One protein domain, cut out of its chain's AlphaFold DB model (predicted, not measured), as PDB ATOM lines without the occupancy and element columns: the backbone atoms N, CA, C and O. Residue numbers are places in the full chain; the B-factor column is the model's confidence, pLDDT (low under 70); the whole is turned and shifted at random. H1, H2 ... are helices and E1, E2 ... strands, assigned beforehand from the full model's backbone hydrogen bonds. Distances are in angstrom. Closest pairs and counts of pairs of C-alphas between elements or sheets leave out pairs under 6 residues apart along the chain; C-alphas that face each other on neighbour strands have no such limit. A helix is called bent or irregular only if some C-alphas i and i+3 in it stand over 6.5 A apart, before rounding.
ATOM      1  N   LEU A  17     -26.779 -20.977   0.696       88.75
ATOM      2  CA  LEU A  17     -28.123 -21.518   0.779       88.75
ATOM      3  C   LEU A  17     -28.868 -21.211  -0.522       88.75
ATOM      4  O   LEU A  17     -29.148 -20.057  -0.832       88.75
ATOM      5  N   ILE A  18     -29.232 -22.247  -1.270       86.00
ATOM      6  CA  ILE A  18     -30.110 -22.126  -2.440       86.00
ATOM      7  C   ILE A  18     -31.478 -22.672  -2.057       86.00
ATOM      8  O   ILE A  18     -31.590 -23.795  -1.560       86.00
ATOM      9  N   THR A  19     -32.521 -21.870  -2.249       86.38
ATOM     10  CA  THR A  19     -33.868 -22.210  -1.794       86.38
ATOM     11  C   THR A  19     -34.939 -21.705  -2.749       86.38
ATOM     12  O   THR A  19     -34.770 -20.692  -3.424       86.38
ATOM     13  N   SER A  20     -36.083 -22.392  -2.784       88.00
ATOM     14  CA  SER A  20     -37.233 -21.937  -3.568       88.00
ATOM     15  C   SER A  20     -37.874 -20.701  -2.930       88.00
ATOM     16  O   SER A  20     -38.162 -20.706  -1.724       88.00
ATOM     17  N   ARG A  21     -38.225 -19.694  -3.738       88.94
ATOM     18  CA  ARG A  21     -38.989 -18.512  -3.292       88.94
ATOM     19  C   ARG A  21     -40.251 -18.901  -2.542       88.94
ATOM     20  O   ARG A  21     -40.549 -18.376  -1.472       88.94
ATOM     21  N   GLN A  22     -41.001 -19.852  -3.098       85.75
ATOM     22  CA  GLN A  22     -42.257 -20.289  -2.498       85.75
ATOM     23  C   GLN A  22     -42.069 -20.968  -1.145       85.75
ATOM     24  O   GLN A  22     -42.963 -20.871  -0.307       85.75
ATOM     25  N   GLY A  23     -40.963 -21.687  -0.948       81.88
ATOM     26  CA  GLY A  23     -40.624 -22.274   0.345       81.88
ATOM     27  C   GLY A  23     -40.380 -21.186   1.382       81.88
ATOM     28  O   GLY A  23     -40.981 -21.220   2.452       81.88
ATOM     29  N   PHE A  24     -39.601 -20.171   1.008       80.19
ATOM     30  CA  PHE A  24     -39.238 -19.065   1.890       80.19
ATOM     31  C   PHE A  24     -40.450 -18.217   2.326       80.19
ATOM     32  O   PHE A  24     -40.621 -17.883   3.499       80.19
ATOM     33  N   LEU A  25     -41.360 -17.936   1.389       83.88
ATOM     34  CA  LEU A  25     -42.593 -17.178   1.645       83.88
ATOM     35  C   LEU A  25     -43.639 -17.942   2.476       83.88
ATOM     36  O   LEU A  25     -44.630 -17.350   2.900       83.88
ATOM     37  N   LYS A  26     -43.463 -19.252   2.677       84.88
ATOM     38  CA  LYS A  26     -44.389 -20.110   3.439       84.88
ATOM     39  C   LYS A  26     -43.854 -20.498   4.812       84.88
ATOM     40  O   LYS A  26     -44.508 -21.281   5.501       84.88
ATOM     41  N   GLU A  27     -42.684 -20.005   5.201       83.00
ATOM     42  CA  GLU A  27     -42.142 -20.318   6.513       83.00
ATOM     43  C   GLU A  27     -43.026 -19.784   7.648       83.00
ATOM     44  O   GLU A  27     -43.592 -18.692   7.571       83.00
ATOM     45  N   GLU A  28     -43.124 -20.568   8.721       88.12
ATOM     46  CA  GLU A  28     -43.872 -20.187   9.915       88.12
ATOM     47  C   GLU A  28     -43.163 -19.060  10.683       88.12
ATOM     48  O   GLU A  28     -41.925 -19.015  10.682       88.12
ATOM     49  N   PRO A  29     -43.926 -18.193  11.377       88.44
ATOM     50  CA  PRO A  29     -43.367 -17.166  12.246       88.44
ATOM     51  C   PRO A  29     -42.397 -17.741  13.282       88.44
ATOM     52  O   PRO A  29     -42.666 -18.779  13.895       88.44
ATOM     53  N   LYS A  30     -41.286 -17.044  13.512       88.25
ATOM     54  CA  LYS A  30     -40.319 -17.370  14.561       88.25
ATOM     55  C   LYS A  30     -40.778 -16.792  15.901       88.25
ATOM     56  O   LYS A  30     -41.422 -15.748  15.974       88.25
ATOM     57  N   ALA A  31     -40.452 -17.498  16.981       87.19
ATOM     58  CA  ALA A  31     -40.779 -17.053  18.335       87.19
ATOM     59  C   ALA A  31     -39.835 -15.944  18.827       87.19
ATOM     60  O   ALA A  31     -40.246 -15.107  19.632       87.19
ATOM     61  N   ASP A  32     -38.585 -15.959  18.364       89.19
ATOM     62  CA  ASP A  32     -37.599 -14.933  18.673       89.19
ATOM     63  C   ASP A  32     -37.798 -13.693  17.771       89.19
ATOM     64  O   ASP A  32     -37.920 -13.843  16.552       89.19
ATOM     65  N   PRO A  33     -37.865 -12.467  18.333       86.31
ATOM     66  CA  PRO A  33     -38.095 -11.253  17.551       86.31
ATOM     67  C   PRO A  33     -36.999 -10.931  16.530       86.31
ATOM     68  O   PRO A  33     -37.308 -10.373  15.478       86.31
ATOM     69  N   GLU A  34     -35.740 -11.258  16.827       85.75
ATOM     70  CA  GLU A  34     -34.611 -11.021  15.925       85.75
ATOM     71  C   GLU A  34     -34.665 -12.014  14.760       85.75
ATOM     72  O   GLU A  34     -34.605 -11.608  13.597       85.75
ATOM     73  N   GLU A  35     -34.904 -13.297  15.051       88.00
ATOM     74  CA  GLU A  35     -35.127 -14.319  14.020       88.00
ATOM     75  C   GLU A  35     -36.346 -13.989  13.143       88.00
ATOM     76  O   GLU A  35     -36.302 -14.166  11.924       88.00
ATOM     77  N   GLN A  36     -37.429 -13.467  13.732       88.81
ATOM     78  CA  GLN A  36     -38.616 -13.043  12.987       88.81
ATOM     79  C   GLN A  36     -38.321 -11.847  12.079       88.81
ATOM     80  O   GLN A  36     -38.807 -11.799  10.948       88.81
ATOM     81  N   ALA A  37     -37.547 -10.870  12.552       88.50
ATOM     82  CA  ALA A  37     -37.172  -9.714  11.748       88.50
ATOM     83  C   ALA A  37     -36.271 -10.113  10.576       88.50
ATOM     84  O   ALA A  37     -36.496  -9.661   9.455       88.50
ATOM     85  N   MET A  38     -35.318 -11.019  10.809       88.00
ATOM     86  CA  MET A  38     -34.477 -11.578   9.755       88.00
ATOM     87  C   MET A  38     -35.304 -12.375   8.734       88.00
ATOM     88  O   MET A  38     -35.143 -12.208   7.527       88.00
ATOM     89  N   GLN A  39     -36.260 -13.186   9.195       88.81
ATOM     90  CA  GLN A  39     -37.187 -13.892   8.309       88.81
ATOM     91  C   GLN A  39     -38.021 -12.919   7.462       88.81
ATOM     92  O   GLN A  39     -38.118 -13.099   6.249       88.81
ATOM     93  N   ASN A  40     -38.587 -11.873   8.072       90.06
ATOM     94  CA  ASN A  40     -39.362 -10.850   7.363       90.06
ATOM     95  C   ASN A  40     -38.511 -10.119   6.321       90.06
ATOM     96  O   ASN A  40     -38.981  -9.864   5.213       90.06
ATOM     97  N   PHE A  41     -37.259  -9.811   6.669       91.25
ATOM     98  CA  PHE A  41     -36.291  -9.198   5.771       91.25
ATOM     99  C   PHE A  41     -36.095 -10.059   4.519       91.25
ATOM    100  O   PHE A  41     -36.357  -9.609   3.405       91.25
ATOM    101  N   PHE A  42     -35.739 -11.331   4.691       90.38
ATOM    102  CA  PHE A  42     -35.556 -12.238   3.562       90.38
ATOM    103  C   PHE A  42     -36.851 -12.481   2.766       90.38
ATOM    104  O   PHE A  42     -36.800 -12.577   1.542       90.38
ATOM    105  N   GLN A  43     -38.017 -12.541   3.419       91.44
ATOM    106  CA  GLN A  43     -39.310 -12.681   2.736       91.44
ATOM    107  C   GLN A  43     -39.646 -11.463   1.869       91.44
ATOM    108  O   GLN A  43     -40.143 -11.638   0.757       91.44
ATOM    109  N   ALA A  44     -39.352 -10.247   2.341       92.38
ATOM    110  CA  ALA A  44     -39.537  -9.028   1.557       92.38
ATOM    111  C   ALA A  44     -38.667  -9.046   0.292       92.38
ATOM    112  O   ALA A  44     -39.161  -8.762  -0.798       92.38
ATOM    113  N   LEU A  45     -37.404  -9.465   0.420       92.56
ATOM    114  CA  LEU A  45     -36.496  -9.600  -0.719       92.56
ATOM    115  C   LEU A  45     -36.937 -10.704  -1.690       92.56
ATOM    116  O   LEU A  45     -36.943 -10.495  -2.898       92.56
ATOM    117  N   ALA A  46     -37.356 -11.863  -1.176       92.12
ATOM    118  CA  ALA A  46     -37.832 -12.976  -1.996       92.12
ATOM    119  C   ALA A  46     -39.124 -12.644  -2.766       92.12
ATOM    120  O   ALA A  46     -39.364 -13.220  -3.834       92.12
ATOM    121  N   ALA A  47     -39.949 -11.736  -2.231       92.12
ATOM    122  CA  ALA A  47     -41.186 -11.274  -2.853       92.12
ATOM    123  C   ALA A  47     -40.957 -10.364  -4.071       92.12
ATOM    124  O   ALA A  47     -41.854 -10.269  -4.908       92.12
ATOM    125  N   GLU A  48     -39.783  -9.732  -4.195       93.19
ATOM    126  CA  GLU A  48     -39.384  -8.970  -5.382       93.19
ATOM    127  C   GLU A  48     -38.748  -9.914  -6.424       93.19
ATOM    128  O   GLU A  48     -37.638 -10.415  -6.212       93.19
ATOM    129  N   PRO A  49     -39.412 -10.189  -7.566       90.50
ATOM    130  CA  PRO A  49     -38.934 -11.176  -8.535       90.50
ATOM    131  C   PRO A  49     -37.589 -10.828  -9.172       90.50
ATOM    132  O   PRO A  49     -36.897 -11.730  -9.655       90.50
ATOM    133  N   SER A  50     -37.229  -9.543  -9.225       92.00
ATOM    134  CA  SER A  50     -35.957  -9.096  -9.790       92.00
ATOM    135  C   SER A  50     -34.768  -9.340  -8.855       92.00
ATOM    136  O   SER A  50     -33.643  -9.421  -9.348       92.00
ATOM    137  N   ILE A  51     -34.993  -9.533  -7.548       93.38
ATOM    138  CA  ILE A  51     -33.959  -9.926  -6.578       93.38
ATOM    139  C   ILE A  51     -33.846 -11.447  -6.572       93.38
ATOM    140  O   ILE A  51     -34.792 -12.142  -6.218       93.38
ATOM    141  N   VAL A  52     -32.692 -11.985  -6.953       93.19
ATOM    142  CA  VAL A  52     -32.436 -13.437  -7.063       93.19
ATOM    143  C   VAL A  52     -31.589 -13.993  -5.924       93.19
ATOM    144  O   VAL A  52     -31.371 -15.197  -5.847       93.19
ATOM    145  N   GLY A  53     -31.127 -13.138  -5.020       93.19
ATOM    146  CA  GLY A  53     -30.426 -13.557  -3.818       93.19
ATOM    147  C   GLY A  53     -29.734 -12.398  -3.125       93.19
ATOM    148  O   GLY A  53     -29.808 -11.258  -3.587       93.19
ATOM    149  N   ILE A  54     -29.048 -12.705  -2.029       92.62
ATOM    150  CA  ILE A  54     -28.189 -11.773  -1.312       92.62
ATOM    151  C   ILE A  54     -26.929 -12.442  -0.768       92.62
ATOM    152  O   ILE A  54     -26.927 -13.630  -0.455       92.62
ATOM    153  N   GLY A  55     -25.878 -11.650  -0.574       91.38
ATOM    154  CA  GLY A  55     -24.764 -11.967   0.315       91.38
ATOM    155  C   GLY A  55     -24.903 -11.184   1.615       91.38
ATOM    156  O   GLY A  55     -24.848  -9.960   1.587       91.38
ATOM    157  N   LEU A  56     -25.078 -11.863   2.746       89.69
ATOM    158  CA  LEU A  56     -25.141 -11.261   4.075       89.69
ATOM    159  C   LEU A  56     -23.747 -11.223   4.700       89.69
ATOM    160  O   LEU A  56     -23.075 -12.247   4.835       89.69
ATOM    161  N   SER A  57     -23.325 -10.050   5.151       88.25
ATOM    162  CA  SER A  57     -22.029  -9.834   5.782       88.25
ATOM    163  C   SER A  57     -22.150  -9.023   7.067       88.25
ATOM    164  O   SER A  57     -23.099  -8.267   7.265       88.25
ATOM    165  N   ARG A  58     -21.174  -9.176   7.963       87.38
ATOM    166  CA  ARG A  58     -21.065  -8.381   9.190       87.38
ATOM    167  C   ARG A  58     -19.765  -7.604   9.211       87.38
ATOM    168  O   ARG A  58     -18.692  -8.190   9.072       87.38
ATOM    169  N   MET A  59     -19.848  -6.301   9.448       83.69
ATOM    170  CA  MET A  59     -18.674  -5.441   9.585       83.69
ATOM    171  C   MET A  59     -17.964  -5.695  10.926       83.69
ATOM    172  O   MET A  59     -18.594  -5.883  11.964       83.69
ATOM    173  N   LYS A  60     -16.627  -5.633  10.946       80.50
ATOM    174  CA  LYS A  60     -15.783  -5.787  12.148       80.50
ATOM    175  C   LYS A  60     -16.098  -4.759  13.236       80.50
ATOM    176  O   LYS A  60     -15.857  -5.027  14.407       80.50
ATOM    177  N   MET A  61     -16.601  -3.586  12.849       77.50
ATOM    178  CA  MET A  61     -17.027  -2.529  13.776       77.50
ATOM    179  C   MET A  61     -18.490  -2.672  14.232       77.50
ATOM    180  O   MET A  61     -18.985  -1.794  14.931       77.50
ATOM    181  N   GLY A  62     -19.161  -3.767  13.860       80.31
ATOM    182  CA  GLY A  62     -20.583  -4.000  14.098       80.31
ATOM    183  C   GLY A  62     -21.451  -3.600  12.902       80.31
ATOM    184  O   GLY A  62     -21.078  -2.728  12.115       80.31
ATOM    185  N   GLY A  63     -22.606  -4.255  12.784       86.94
ATOM    186  CA  GLY A  63     -23.604  -4.009  11.747       86.94
ATOM    187  C   GLY A  63     -23.707  -5.112  10.695       86.94
ATOM    188  O   GLY A  63     -22.695  -5.718  10.321       86.94
ATOM    189  N   LEU A  64     -24.933  -5.344  10.225       86.38
ATOM    190  CA  LEU A  64     -25.302  -6.340   9.218       86.38
ATOM    191  C   LEU A  64     -25.569  -5.664   7.881       86.38
ATOM    192  O   LEU A  64     -26.394  -4.764   7.780       86.38
ATOM    193  N   TYR A  65     -24.897  -6.123   6.839       86.75
ATOM    194  CA  TYR A  65     -24.992  -5.513   5.528       86.75
ATOM    195  C   TYR A  65     -25.205  -6.557   4.453       86.75
ATOM    196  O   TYR A  65     -24.691  -7.673   4.560       86.75
ATOM    197  N   VAL A  66     -25.922  -6.174   3.400       87.81
ATOM    198  CA  VAL A  66     -26.217  -7.092   2.300       87.81
ATOM    199  C   VAL A  66     -25.724  -6.579   0.960       87.81
ATOM    200  O   VAL A  66     -25.803  -5.388   0.661       87.81
ATOM    201  N   ASP A  67     -25.267  -7.510   0.140       89.62
ATOM    202  CA  ASP A  67     -25.080  -7.336  -1.291       89.62
ATOM    203  C   ASP A  67     -26.276  -7.973  -2.000       89.62
ATOM    204  O   ASP A  67     -26.511  -9.168  -1.842       89.62
ATOM    205  N   VAL A  68     -27.060  -7.186  -2.737       91.12
ATOM    206  CA  VAL A  68     -28.307  -7.641  -3.372       91.12
ATOM    207  C   VAL A  68     -28.038  -8.094  -4.801       91.12
ATOM    208  O   VAL A  68     -27.474  -7.348  -5.600       91.12
ATOM    209  N   PHE A  69     -28.467  -9.303  -5.151       92.12
ATOM    210  CA  PHE A  69     -28.255  -9.879  -6.476       92.12
ATOM    211  C   PHE A  69     -29.506  -9.725  -7.335       92.12
ATOM    212  O   PHE A  69     -30.600 -10.103  -6.918       92.12
ATOM    213  N   VAL A  70     -29.353  -9.163  -8.533       91.00
ATOM    214  CA  VAL A  70     -30.461  -8.658  -9.351       91.00
ATOM    215  C   VAL A  70     -30.364  -9.161 -10.795       91.00
ATOM    216  O   VAL A  70     -29.281  -9.143 -11.369       91.00
ATOM    217  N   LYS A  71     -31.488  -9.565 -11.404       88.25
ATOM    218  CA  LYS A  71     -31.556 -10.016 -12.819       88.25
ATOM    219  C   LYS A  71     -31.990  -8.950 -13.840       88.25
ATOM    220  O   LYS A  71     -31.921  -9.186 -15.037       88.25
ATOM    221  N   ASP A  72     -32.504  -7.814 -13.367       82.19
ATOM    222  CA  ASP A  72     -33.023  -6.712 -14.194       82.19
ATOM    223  C   ASP A  72     -32.239  -5.416 -13.919       82.19
ATOM    224  O   ASP A  72     -32.791  -4.322 -13.840       82.19
ATOM    225  N   PHE A  73     -30.921  -5.531 -13.727       81.25
ATOM    226  CA  PHE A  73     -30.083  -4.450 -13.189       81.25
ATOM    227  C   PHE A  73     -30.078  -3.172 -14.049       81.25
ATOM    228  O   PHE A  73     -29.909  -2.065 -13.543       81.25
ATOM    229  N   ASN A  74     -30.259  -3.315 -15.364       82.44
ATOM    230  CA  ASN A  74     -30.278  -2.190 -16.301       82.44
ATOM    231  C   ASN A  74     -31.674  -1.555 -16.473       82.44
ATOM    232  O   ASN A  74     -31.802  -0.564 -17.195       82.44
ATOM    233  N   ASP A  75     -32.712  -2.103 -15.835       86.94
ATOM    234  CA  ASP A  75     -34.060  -1.534 -15.819       86.94
ATOM    235  C   ASP A  75     -34.194  -0.546 -14.650       86.94
ATOM    236  O   ASP A  75     -34.222  -0.921 -13.478       86.94
ATOM    237  N   ALA A  76     -34.288   0.745 -14.972       87.44
ATOM    238  CA  ALA A  76     -34.378   1.809 -13.975       87.44
ATOM    239  C   ALA A  76     -35.661   1.746 -13.127       87.44
ATOM    240  O   ALA A  76     -35.630   2.121 -11.956       87.44
ATOM    241  N   GLU A  77     -36.782   1.283 -13.688       89.44
ATOM    242  CA  GLU A  77     -38.025   1.133 -12.928       89.44
ATOM    243  C   GLU A  77     -37.935  -0.061 -11.976       89.44
ATOM    244  O   GLU A  77     -38.386   0.034 -10.834       89.44
ATOM    245  N   ALA A  78     -37.333  -1.169 -12.421       87.38
ATOM    246  CA  ALA A  78     -37.065  -2.318 -11.559       87.38
ATOM    247  C   ALA A  78     -36.108  -1.952 -10.423       87.38
ATOM    248  O   ALA A  78     -36.412  -2.210  -9.262       87.38
ATOM    249  N   MET A  79     -35.009  -1.264 -10.731       87.94
ATOM    250  CA  MET A  79     -34.047  -0.816  -9.725       87.94
ATOM    251  C   MET A  79     -34.641   0.186  -8.729       87.94
ATOM    252  O   MET A  79     -34.281   0.144  -7.555       87.94
ATOM    253  N   GLY A  80     -35.581   1.035  -9.156       87.69
ATOM    254  CA  GLY A  80     -36.346   1.890  -8.245       87.69
ATOM    255  C   GLY A  80     -37.153   1.076  -7.229       87.69
ATOM    256  O   GLY A  80     -37.015   1.288  -6.028       87.69
ATOM    257  N   ARG A  81     -37.925   0.084  -7.699       92.12
ATOM    258  CA  ARG A  81     -38.704  -0.807  -6.816       92.12
ATOM    259  C   ARG A  81     -37.820  -1.623  -5.877       92.12
ATOM    260  O   ARG A  81     -38.141  -1.757  -4.702       92.12
ATOM    261  N   ILE A  82     -36.710  -2.154  -6.388       92.12
ATOM    262  CA  ILE A  82     -35.735  -2.912  -5.596       92.12
ATOM    263  C   ILE A  82     -35.179  -2.042  -4.465       92.12
ATOM    264  O   ILE A  82     -35.102  -2.515  -3.334       92.12
ATOM    265  N   GLY A  83     -34.824  -0.785  -4.752       87.94
ATOM    266  CA  GLY A  83     -34.380   0.170  -3.737       87.94
ATOM    267  C   GLY A  83     -35.413   0.344  -2.624       87.94
ATOM    268  O   GLY A  83     -35.090   0.126  -1.460       87.94
ATOM    269  N   ASP A  84     -36.670   0.618  -2.988       91.25
ATOM    270  CA  ASP A  84     -37.764   0.801  -2.023       91.25
ATOM    271  C   ASP A  84     -37.984  -0.442  -1.136       91.25
ATOM    272  O   ASP A  84     -38.206  -0.324   0.074       91.25
ATOM    273  N   VAL A  85     -37.917  -1.646  -1.724       93.06
ATOM    274  CA  VAL A  85     -38.051  -2.922  -0.999       93.06
ATOM    275  C   VAL A  85     -36.896  -3.118  -0.019       93.06
ATOM    276  O   VAL A  85     -37.131  -3.477   1.134       93.06
ATOM    277  N   VAL A  86     -35.663  -2.882  -0.465       90.25
ATOM    278  CA  VAL A  86     -34.453  -3.071   0.344       90.25
ATOM    279  C   VAL A  86     -34.422  -2.090   1.515       90.25
ATOM    280  O   VAL A  86     -34.208  -2.521   2.648       90.25
ATOM    281  N   ASP A  87     -34.706  -0.810   1.275       89.62
ATOM    282  CA  ASP A  87     -34.738   0.216   2.322       89.62
ATOM    283  C   ASP A  87     -35.808  -0.110   3.380       89.62
ATOM    284  O   ASP A  87     -35.515  -0.155   4.577       89.62
ATOM    285  N   SER A  88     -37.025  -0.459   2.944       88.38
ATOM    286  CA  SER A  88     -38.122  -0.838   3.852       88.38
ATOM    287  C   SER A  88     -37.804  -2.097   4.674       88.38
ATOM    288  O   SER A  88     -38.173  -2.205   5.850       88.38
ATOM    289  N   ALA A  89     -37.124  -3.073   4.062       90.31
ATOM    290  CA  ALA A  89     -36.711  -4.295   4.741       90.31
ATOM    291  C   ALA A  89     -35.654  -3.999   5.820       90.31
ATOM    292  O   ALA A  89     -35.733  -4.547   6.924       90.31
ATOM    293  N   PHE A  90     -34.707  -3.100   5.541       89.31
ATOM    294  CA  PHE A  90     -33.677  -2.705   6.500       89.31
ATOM    295  C   PHE A  90     -34.211  -1.913   7.690       89.31
ATOM    296  O   PHE A  90     -33.818  -2.210   8.816       89.31
ATOM    297  N   GLU A  91     -35.158  -0.992   7.494       85.00
ATOM    298  CA  GLU A  91     -35.792  -0.269   8.612       85.00
ATOM    299  C   GLU A  91     -36.408  -1.234   9.645       85.00
ATOM    300  O   GLU A  91     -36.315  -1.032  10.864       85.00
ATOM    301  N   SER A  92     -37.001  -2.325   9.153       80.06
ATOM    302  CA  SER A  92     -37.584  -3.376   9.991       80.06
ATOM    303  C   SER A  92     -36.516  -4.189  10.734       80.06
ATOM    304  O   SER A  92     -36.710  -4.534  11.901       80.06
ATOM    305  N   LEU A  93     -35.385  -4.477  10.082       85.06
ATOM    306  CA  LEU A  93     -34.290  -5.267  10.652       85.06
ATOM    307  C   LEU A  93     -33.447  -4.476  11.666       85.06
ATOM    308  O   LEU A  93     -33.102  -5.007  12.724       85.06
ATOM    309  N   GLU A  94     -33.144  -3.207  11.387       86.94
ATOM    310  CA  GLU A  94     -32.409  -2.315  12.296       86.94
ATOM    311  C   GLU A  94     -33.153  -2.153  13.627       86.94
ATOM    312  O   GLU A  94     -32.564  -2.263  14.704       86.94
ATOM    313  N   SER A  95     -34.479  -1.996  13.555       82.00
ATOM    314  CA  SER A  95     -35.346  -1.858  14.731       82.00
ATOM    315  C   SER A  95     -35.328  -3.084  15.655       82.00
ATOM    316  O   SER A  95     -35.561  -2.946  16.855       82.00
ATOM    317  N   ALA A  96     -35.081  -4.281  15.114       81.31
ATOM    318  CA  ALA A  96     -35.117  -5.535  15.866       81.31
ATOM    319  C   ALA A  96     -33.733  -5.996  16.346       81.31
ATOM    320  O   ALA A  96     -33.611  -6.501  17.460       81.31
ATOM    321  N   SER A  97     -32.697  -5.810  15.524       78.19
ATOM    322  CA  SER A  97     -31.341  -6.307  15.799       78.19
ATOM    323  C   SER A  97     -30.522  -5.406  16.731       78.19
ATOM    324  O   SER A  97     -29.517  -5.851  17.278       78.19
ATOM    325  N   ASN A  98     -30.919  -4.138  16.925       78.50
ATOM    326  CA  ASN A  98     -30.090  -3.105  17.572       78.50
ATOM    327  C   ASN A  98     -28.685  -2.957  16.940       78.50
ATOM    328  O   ASN A  98     -27.775  -2.400  17.562       78.50
ATOM    329  N   GLU A  99     -28.492  -3.450  15.716       79.81
ATOM    330  CA  GLU A  99     -27.276  -3.294  14.929       79.81
ATOM    331  C   GLU A  99     -27.555  -2.332  13.771       79.81
ATOM    332  O   GLU A  99     -28.659  -2.290  13.237       79.81
ATOM    333  N   SER A 100     -26.545  -1.562  13.356       85.75
ATOM    334  CA  SER A 100     -26.651  -0.788  12.114       85.75
ATOM    335  C   SER A 100     -26.843  -1.755  10.950       85.75
ATOM    336  O   SER A 100     -26.099  -2.735  10.845       85.75
ATOM    337  N   THR A 101     -27.811  -1.481  10.079       86.44
ATOM    338  CA  THR A 101     -28.041  -2.310   8.894       86.44
ATOM    339  C   THR A 101     -28.048  -1.492   7.614       86.44
ATOM    340  O   THR A 101     -28.309  -0.291   7.651       86.44
ATOM    341  N   GLY A 102     -27.713  -2.113   6.483       84.69
ATOM    342  CA  GLY A 102     -27.807  -1.417   5.206       84.69
ATOM    343  C   GLY A 102     -27.354  -2.204   3.984       84.69
ATOM    344  O   GLY A 102     -26.730  -3.264   4.063       84.69
ATOM    345  N   CYS A 103     -27.661  -1.645   2.817       85.31
ATOM    346  CA  CYS A 103     -27.230  -2.187   1.537       85.31
ATOM    347  C   CYS A 103     -25.778  -1.779   1.254       85.31
ATOM    348  O   CYS A 103     -25.446  -0.591   1.255       85.31
ATOM    349  N   HIS A 104     -24.909  -2.755   1.002       78.62
ATOM    350  CA  HIS A 104     -23.554  -2.510   0.518       78.62
ATOM    351  C   HIS A 104     -23.541  -2.255  -0.980       78.62
ATOM    352  O   HIS A 104     -22.937  -1.283  -1.434       78.62
ATOM    353  N   SER A 105     -24.173  -3.137  -1.750       80.56
ATOM    354  CA  SER A 105     -24.139  -3.064  -3.201       80.56
ATOM    355  C   SER A 105     -25.310  -3.778  -3.856       80.56
ATOM    356  O   SER A 105     -26.004  -4.588  -3.245       80.56
ATOM    357  N   PHE A 106     -25.480  -3.487  -5.142       85.56
ATOM    358  CA  PHE A 106     -26.302  -4.268  -6.052       85.56
ATOM    359  C   PHE A 106     -25.381  -4.919  -7.085       85.56
ATOM    360  O   PHE A 106     -24.516  -4.241  -7.646       85.56
ATOM    361  N   ALA A 107     -25.573  -6.207  -7.357       85.94
ATOM    362  CA  ALA A 107     -24.808  -6.957  -8.344       85.94
ATOM    363  C   ALA A 107     -25.737  -7.630  -9.359       85.94
ATOM    364  O   ALA A 107     -26.713  -8.279  -8.989       85.94
ATOM    365  N   SER A 108     -25.424  -7.480 -10.644       87.38
ATOM    366  CA  SER A 108     -26.182  -8.114 -11.725       87.38
ATOM    367  C   SER A 108     -25.828  -9.597 -11.850       87.38
ATOM    368  O   SER A 108     -24.646  -9.939 -11.860       87.38
ATOM    369  N   VAL A 109     -26.845 -10.449 -11.983       87.44
ATOM    370  CA  VAL A 109     -26.725 -11.900 -12.244       87.44
ATOM    371  C   VAL A 109     -26.937 -12.228 -13.732       87.44
ATOM    372  O   VAL A 109     -26.897 -13.386 -14.140       87.44
ATOM    373  N   ASP A 110     -27.165 -11.216 -14.573       82.31
ATOM    374  CA  ASP A 110     -27.570 -11.375 -15.969       82.31
ATOM    375  C   ASP A 110     -26.605 -12.285 -16.746       82.31
ATOM    376  O   ASP A 110     -25.407 -12.017 -16.874       82.31
ATOM    377  N   GLY A 111     -27.153 -13.359 -17.320       78.50
ATOM    378  CA  GLY A 111     -26.395 -14.298 -18.146       78.50
ATOM    379  C   GLY A 111     -25.515 -15.284 -17.370       78.50
ATOM    380  O   GLY A 111     -24.689 -15.943 -18.002       78.50
ATOM    381  N   GLN A 112     -25.687 -15.406 -16.049       83.25
ATOM    382  CA  GLN A 112     -25.023 -16.409 -15.213       83.25
ATOM    383  C   GLN A 112     -26.036 -17.330 -14.519       83.25
ATOM    384  O   GLN A 112     -27.112 -16.901 -14.104       83.25
ATOM    385  N   GLU A 113     -25.683 -18.608 -14.373       89.31
ATOM    386  CA  GLU A 113     -26.451 -19.551 -13.555       89.31
ATOM    387  C   GLU A 113     -26.315 -19.186 -12.068       89.31
ATOM    388  O   GLU A 113     -25.223 -18.856 -11.603       89.31
ATOM    389  N   ILE A 114     -27.404 -19.298 -11.300       89.44
ATOM    390  CA  ILE A 114     -27.471 -18.894  -9.880       89.44
ATOM    391  C   ILE A 114     -26.329 -19.500  -9.048       89.44
ATOM    392  O   ILE A 114     -25.671 -18.800  -8.277       89.44
ATOM    393  N   ASN A 115     -26.057 -20.792  -9.241       88.94
ATOM    394  CA  ASN A 115     -25.010 -21.509  -8.508       88.94
ATOM    395  C   ASN A 115     -23.604 -21.040  -8.892       88.94
ATOM    396  O   ASN A 115     -22.728 -20.938  -8.033       88.94
ATOM    397  N   GLU A 116     -23.383 -20.747 -10.175       90.25
ATOM    398  CA  GLU A 116     -22.101 -20.234 -10.659       90.25
ATOM    399  C   GLU A 116     -21.848 -18.829 -10.113       90.25
ATOM    400  O   GLU A 116     -20.751 -18.557  -9.622       90.25
ATOM    401  N   PHE A 117     -22.881 -17.981 -10.116       90.12
ATOM    402  CA  PHE A 117     -22.830 -16.642  -9.542       90.12
ATOM    403  C   PHE A 117     -22.529 -16.684  -8.038       90.12
ATOM    404  O   PHE A 117     -21.620 -15.996  -7.581       90.12
ATOM    405  N   ALA A 118     -23.239 -17.508  -7.258       90.56
ATOM    406  CA  ALA A 118     -23.039 -17.606  -5.809       90.56
ATOM    407  C   ALA A 118     -21.608 -18.049  -5.452       90.56
ATOM    408  O   ALA A 118     -20.953 -17.466  -4.583       90.56
ATOM    409  N   GLU A 119     -21.086 -19.044  -6.170       90.25
ATOM    410  CA  GLU A 119     -19.707 -19.510  -6.020       90.25
ATOM    411  C   GLU A 119     -18.676 -18.462  -6.461       90.25
ATOM    412  O   GLU A 119     -17.619 -18.317  -5.837       90.25
ATOM    413  N   GLU A 120     -18.954 -17.714  -7.528       87.56
ATOM    414  CA  GLU A 120     -18.117 -16.598  -7.959       87.56
ATOM    415  C   GLU A 120     -18.109 -15.471  -6.916       87.56
ATOM    416  O   GLU A 120     -17.032 -15.005  -6.532       87.56
ATOM    417  N   PHE A 121     -19.275 -15.086  -6.399       87.00
ATOM    418  CA  PHE A 121     -19.422 -14.072  -5.362       87.00
ATOM    419  C   PHE A 121     -18.663 -14.463  -4.090       87.00
ATOM    420  O   PHE A 121     -17.829 -13.695  -3.616       87.00
ATOM    421  N   LYS A 122     -18.842 -15.695  -3.593       87.00
ATOM    422  CA  LYS A 122     -18.106 -16.256  -2.444       87.00
ATOM    423  C   LYS A 122     -16.589 -16.128  -2.591       87.00
ATOM    424  O   LYS A 122     -15.892 -15.755  -1.642       87.00
ATOM    425  N   LYS A 123     -16.064 -16.434  -3.784       84.25
ATOM    426  CA  LYS A 123     -14.630 -16.307  -4.097       84.25
ATOM    427  C   LYS A 123     -14.205 -14.842  -4.130       84.25
ATOM    428  O   LYS A 123     -13.191 -14.485  -3.527       84.25
ATOM    429  N   ARG A 124     -14.976 -13.989  -4.808       78.06
ATOM    430  CA  ARG A 124     -14.660 -12.566  -4.979       78.06
ATOM    431  C   ARG A 124     -14.775 -11.768  -3.684       78.06
ATOM    432  O   ARG A 124     -13.947 -10.887  -3.483       78.06
ATOM    433  N   PHE A 125     -15.696 -12.115  -2.785       79.38
ATOM    434  CA  PHE A 125     -15.879 -11.432  -1.501       79.38
ATOM    435  C   PHE A 125     -14.591 -11.414  -0.669       79.38
ATOM    436  O   PHE A 125     -14.279 -10.424  -0.035       79.38
ATOM    437  N   ASN A 126     -13.775 -12.466  -0.696       70.38
ATOM    438  CA  ASN A 126     -12.513 -12.489   0.061       70.38
ATOM    439  C   ASN A 126     -11.282 -12.141  -0.789       70.38
ATOM    440  O   ASN A 126     -10.152 -12.280  -0.321       70.38
ATOM    441  N   THR A 127     -11.476 -11.737  -2.046       71.38
ATOM    442  CA  THR A 127     -10.373 -11.451  -2.965       71.38
ATOM    443  C   THR A 127     -10.044  -9.959  -2.930       71.38
ATOM    444  O   THR A 127     -10.902  -9.143  -3.272       71.38
ATOM    445  N   PRO A 128      -8.809  -9.566  -2.566       64.44
ATOM    446  CA  PRO A 128      -8.379  -8.178  -2.666       64.44
ATOM    447  C   PRO A 128      -8.494  -7.686  -4.112       64.44
ATOM    448  O   PRO A 128      -7.926  -8.295  -5.016       64.44
ATOM    449  N   ILE A 129      -9.207  -6.581  -4.333       63.28
ATOM    450  CA  ILE A 129      -9.380  -5.995  -5.667       63.28
ATOM    451  C   ILE A 129      -8.359  -4.867  -5.845       63.28
ATOM    452  O   ILE A 129      -8.297  -3.927  -5.041       63.28
ATOM    453  N   SER A 130      -7.559  -4.923  -6.911       61.72
ATOM    454  CA  SER A 130      -6.644  -3.829  -7.241       61.72
ATOM    455  C   SER A 130      -7.410  -2.569  -7.665       61.72
ATOM    456  O   SER A 130      -8.547  -2.611  -8.130       61.72
ATOM    457  N   ARG A 131      -6.782  -1.394  -7.539       62.03
ATOM    458  CA  ARG A 131      -7.412  -0.109  -7.902       62.03
ATOM    459  C   ARG A 131      -7.805  -0.033  -9.384       62.03
ATOM    460  O   ARG A 131      -8.734   0.695  -9.690       62.03
ATOM    461  N   GLU A 132      -7.133  -0.796 -10.243       60.12
ATOM    462  CA  GLU A 132      -7.362  -0.880 -11.693       60.12
ATOM    463  C   GLU A 132      -8.485  -1.863 -12.066       60.12
ATOM    464  O   GLU A 132      -9.153  -1.687 -13.083       60.12
ATOM    465  N   GLU A 133      -8.724  -2.887 -11.242       58.00
ATOM    466  CA  GLU A 133      -9.826  -3.841 -11.427       58.00
ATOM    467  C   GLU A 133     -11.167  -3.276 -10.971       58.00
ATOM    468  O   GLU A 133     -12.202  -3.692 -11.473       58.00
ATOM    469  N   VAL A 134     -11.166  -2.303 -10.062       57.50
ATOM    470  CA  VAL A 134     -12.385  -1.650  -9.558       57.50
ATOM    471  C   VAL A 134     -13.148  -0.961 -10.680       57.50
ATOM    472  O   VAL A 134     -14.357  -1.089 -10.754       57.50
ATOM    473  N   ASP A 135     -12.472  -0.323 -11.628       53.97
ATOM    474  CA  ASP A 135     -13.170   0.327 -12.745       53.97
ATOM    475  C   ASP A 135     -13.785  -0.686 -13.737       53.97
ATOM    476  O   ASP A 135     -14.512  -0.302 -14.651       53.97
ATOM    477  N   ARG A 136     -13.478  -1.983 -13.592       54.03
ATOM    478  CA  ARG A 136     -13.873  -3.061 -14.518       54.03
ATOM    479  C   ARG A 136     -14.659  -4.189 -13.856       54.03
ATOM    480  O   ARG A 136     -15.128  -5.086 -14.553       54.03
ATOM    481  N   ASN A 137     -14.758  -4.189 -12.531       54.47
ATOM    482  CA  ASN A 137     -15.406  -5.247 -11.781       54.47
ATOM    483  C   ASN A 137     -16.875  -4.856 -11.564       54.47
ATOM    484  O   ASN A 137     -17.125  -3.847 -10.910       54.47
ATOM    485  N   PRO A 138     -17.861  -5.631 -12.044       51.66
ATOM    486  CA  PRO A 138     -19.270  -5.372 -11.724       51.66
ATOM    487  C   PRO A 138     -19.543  -5.409 -10.208       51.66
ATOM    488  O   PRO A 138     -20.517  -4.837  -9.740       51.66
ATOM    489  N   PHE A 139     -18.626  -5.993  -9.430       54.03
ATOM    490  CA  PHE A 139     -18.615  -6.018  -7.971       54.03
ATOM    491  C   PHE A 139     -17.731  -4.932  -7.328       54.03
ATOM    492  O   PHE A 139     -17.326  -5.053  -6.177       54.03
ATOM    493  N   ALA A 140     -17.358  -3.877  -8.050       49.28
ATOM    494  CA  ALA A 140     -16.466  -2.821  -7.565       49.28
ATOM    495  C   ALA A 140     -16.944  -2.098  -6.298       49.28
ATOM    496  O   ALA A 140     -16.132  -1.518  -5.576       49.28
ATOM    497  N   VAL A 141     -18.242  -2.155  -6.005       52.41
ATOM    498  CA  VAL A 141     -18.836  -1.621  -4.774       52.41
ATOM    499  C   VAL A 141     -18.513  -2.510  -3.552       52.41
ATOM    500  O   VAL A 141     -18.446  -1.999  -2.438       52.41
ATOM    501  N   LEU A 142     -18.137  -3.785  -3.748       54.25
ATOM    502  CA  LEU A 142     -17.615  -4.671  -2.686       54.25
ATOM    503  C   LEU A 142     -16.260  -4.204  -2.127       54.25
ATOM    504  O   LEU A 142     -15.800  -4.670  -1.088       54.25
ATOM    505  N   ARG A 143     -15.582  -3.272  -2.806       46.34
ATOM    506  CA  ARG A 143     -14.211  -2.845  -2.494       46.34
ATOM    507  C   ARG A 143     -14.052  -2.215  -1.102       46.34
ATOM    508  O   ARG A 143     -12.936  -2.162  -0.592       46.34
ATOM    509  N   THR A 144     -15.116  -1.702  -0.489       48.62
ATOM    510  CA  THR A 144     -15.035  -1.065   0.839       48.62
ATOM    511  C   THR A 144     -15.419  -1.976   2.001       48.62
ATOM    512  O   THR A 144     -15.079  -1.646   3.139       48.62
ATOM    513  N   SER A 145     -16.091  -3.105   1.751       50.28
ATOM    514  CA  SER A 145     -16.603  -3.977   2.813       50.28
ATOM    515  C   SER A 145     -15.641  -5.111   3.164       50.28
ATOM    516  O   SER A 145     -15.499  -5.429   4.339       50.28
ATOM    517  N   THR A 146     -14.921  -5.702   2.210       57.25
ATOM    518  CA  THR A 146     -14.304  -7.034   2.391       57.25
ATOM    519  C   THR A 146     -13.116  -7.083   3.359       57.25
ATOM    520  O   THR A 146     -13.010  -8.008   4.161       57.25
ATOM    521  N   ASP A 147     -12.272  -6.049   3.403       60.41
ATOM    522  CA  ASP A 147     -11.183  -5.962   4.396       60.41
ATOM    523  C   ASP A 147     -11.713  -5.788   5.835       60.41
ATOM    524  O   ASP A 147     -11.027  -6.102   6.819       60.41
ATOM    525  N   ASN A 148     -12.950  -5.302   5.967       71.31
ATOM    526  CA  ASN A 148     -13.585  -4.934   7.226       71.31
ATOM    527  C   ASN A 148     -14.875  -5.702   7.515       71.31
ATOM    528  O   ASN A 148     -15.568  -5.322   8.452       71.31
ATOM    529  N   SER A 149     -15.175  -6.784   6.798       79.31
ATOM    530  CA  SER A 149     -16.383  -7.584   7.008       79.31
ATOM    531  C   SER A 149     -16.109  -9.079   6.912       79.31
ATOM    532  O   SER A 149     -15.099  -9.522   6.370       79.31
ATOM    533  N   THR A 150     -17.024  -9.852   7.482       86.81
ATOM    534  CA  THR A 150     -17.076 -11.306   7.376       86.81
ATOM    535  C   THR A 150     -18.346 -11.666   6.624       86.81
ATOM    536  O   THR A 150     -19.431 -11.284   7.061       86.81
ATOM    537  N   LEU A 151     -18.221 -12.408   5.522       87.06
ATOM    538  CA  LEU A 151     -19.365 -13.023   4.853       87.06
ATOM    539  C   LEU A 151     -19.960 -14.092   5.774       87.06
ATOM    540  O   LEU A 151     -19.239 -14.992   6.209       87.06
ATOM    541  N   LEU A 152     -21.245 -13.958   6.087       88.75
ATOM    542  CA  LEU A 152     -21.979 -14.871   6.956       88.75
ATOM    543  C   LEU A 152     -22.687 -15.941   6.129       88.75
ATOM    544  O   LEU A 152     -22.499 -17.127   6.376       88.75
ATOM    545  N   GLU A 153     -23.457 -15.511   5.133       91.19
ATOM    546  CA  GLU A 153     -24.306 -16.382   4.327       91.19
ATOM    547  C   GLU A 153     -24.536 -15.768   2.942       91.19
ATOM    548  O   GLU A 153     -24.467 -14.554   2.757       91.19
ATOM    549  N   ILE A 154     -24.803 -16.612   1.958       92.31
ATOM    550  CA  ILE A 154     -25.264 -16.276   0.621       92.31
ATOM    551  C   ILE A 154     -26.592 -17.002   0.452       92.31
ATOM    552  O   ILE A 154     -26.612 -18.227   0.435       92.31
ATOM    553  N   VAL A 155     -27.686 -16.263   0.307       92.44
ATOM    554  CA  VAL A 155     -29.022 -16.833   0.113       92.44
ATOM    555  C   VAL A 155     -29.454 -16.571  -1.319       92.44
ATOM    556  O   VAL A 155     -29.563 -15.418  -1.720       92.44
ATOM    557  N   MET A 156     -29.709 -17.622  -2.091       93.56
ATOM    558  CA  MET A 156     -30.194 -17.540  -3.468       93.56
ATOM    559  C   MET A 156     -31.639 -18.025  -3.561       93.56
ATOM    560  O   MET A 156     -32.005 -19.040  -2.966       93.56
ATOM    561  N   PHE A 157     -32.443 -17.317  -4.348       90.75
ATOM    562  CA  PHE A 157     -33.856 -17.591  -4.565       90.75
ATOM    563  C   PHE A 157     -34.083 -18.209  -5.948       90.75
ATOM    564  O   PHE A 157     -33.964 -17.530  -6.970       90.75
ATOM    565  N   GLU A 158     -34.457 -19.485  -5.974       86.75
ATOM    566  CA  GLU A 158     -34.930 -20.177  -7.176       86.75
ATOM    567  C   GLU A 158     -36.449 -20.003  -7.340       86.75
ATOM    568  O   GLU A 158     -37.194 -19.969  -6.353       86.75
TER     569      GLU A 158
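This is residues 17 to 158 of the 159 residues of an uncharacterized protein of Candidatus Levybacteria bacterium RIFCSPHIGHO2_01_FULL_41_15 (UniProt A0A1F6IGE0). A strongly twisted sheet of five strands is the core, layered between helices: H2 and H3 side by side cover one face, and H4 packs on the other. Beyond H4 the chain makes a loop with the small helices H5 and H6 before it returns as E5 inside the sheet. The printed part has 142 residues with six named helices and five named strands, in the order E1 H1 H2 E2 E3 H3 E4 H4 H5 H6 E5. The mixed sheet has the order E1, E5, E2, E3, E4, and the class is mixed, helices and strands. The whole is compact, with a radius of gyration of the C-alphas of 14.7 A and spans of 47 by 34 by 26 A.

The strands are E1, residues 17 to 20, E5, residues 149 to 158, 26.5 A long, E2, residues 51 to 59, 22.7 A, E3, residues 64 to 70, 19.4 A, and E4, residues 101 to 108, 21.5 A. C-alpha 17 is at (-28.123, -21.518, 0.779) and C-alpha 158 at (-34.930, -20.177, -7.176). The helices are H1, residues 21 to 24, H2, residues 33 to 47, 20.6 A, H3, residues 76 to 97, 31.0 A, H4, residues 114 to 125, 16.1 A, H5, residues 131 to 134, and H6, residues 140 to 144. H3 begins with C-alpha 76 at (-34.378, 1.809, -13.975). H6 is irregular, but only just: C-alphas 141 and 144 are 6.8 A apart.

E1 and E5 are parallel, with N 17 and O 154 at 2.8 A. E5 and E2 are antiparallel, with N 54 and O 155 at 2.8 A. E2 and E3 form an antiparallel hairpin, with N 55 and O 67 at 2.9 A. E3 and E4 are parallel, with N 104 and O 66 at 2.8 A; E3, H3 and E4 make a strand-helix-strand unit, two parallel neighbour strands with a helix between, its crossover right-handed. H3 is over E3 and E4 at a height over the sheet of 8.6 A. H2, on the same face at 12.3 A, touches H3, closest C-alphas Phe 41 and Ala 89 at 5.0 A, at a shallow tilt of 7 degrees, opposite ways. H4, on the opposite face, is over E2 at 8.7 A. H1 only grazes the sheet and touches H2, closest C-alphas Arg 21 and Ala 46 at 5.8 A, with H2's residues 42 to 47 alone. H6 only grazes the sheet; H5 is not on it and only just touches H6, only at the corner, with 3 pairs of C-alphas within 8 A, the closest being Val 134 and Ala 140 at 4.7 A. In H2 and H4 every O i to N i+4 pair is within hydrogen-bond range, in H3 16 of 18 and in H6 0 of 1, with 1 of 2 O i to N i+3 pairs; H1 and H5 are too short for such an i+4 pair.

The C-alphas farthest apart, of Ala 31 and Glu 132, are 47.7 A apart. The printed part has no cut and no long link. Mean pLDDT of the printed part is 82.4; residues 128 to 147 are under 70.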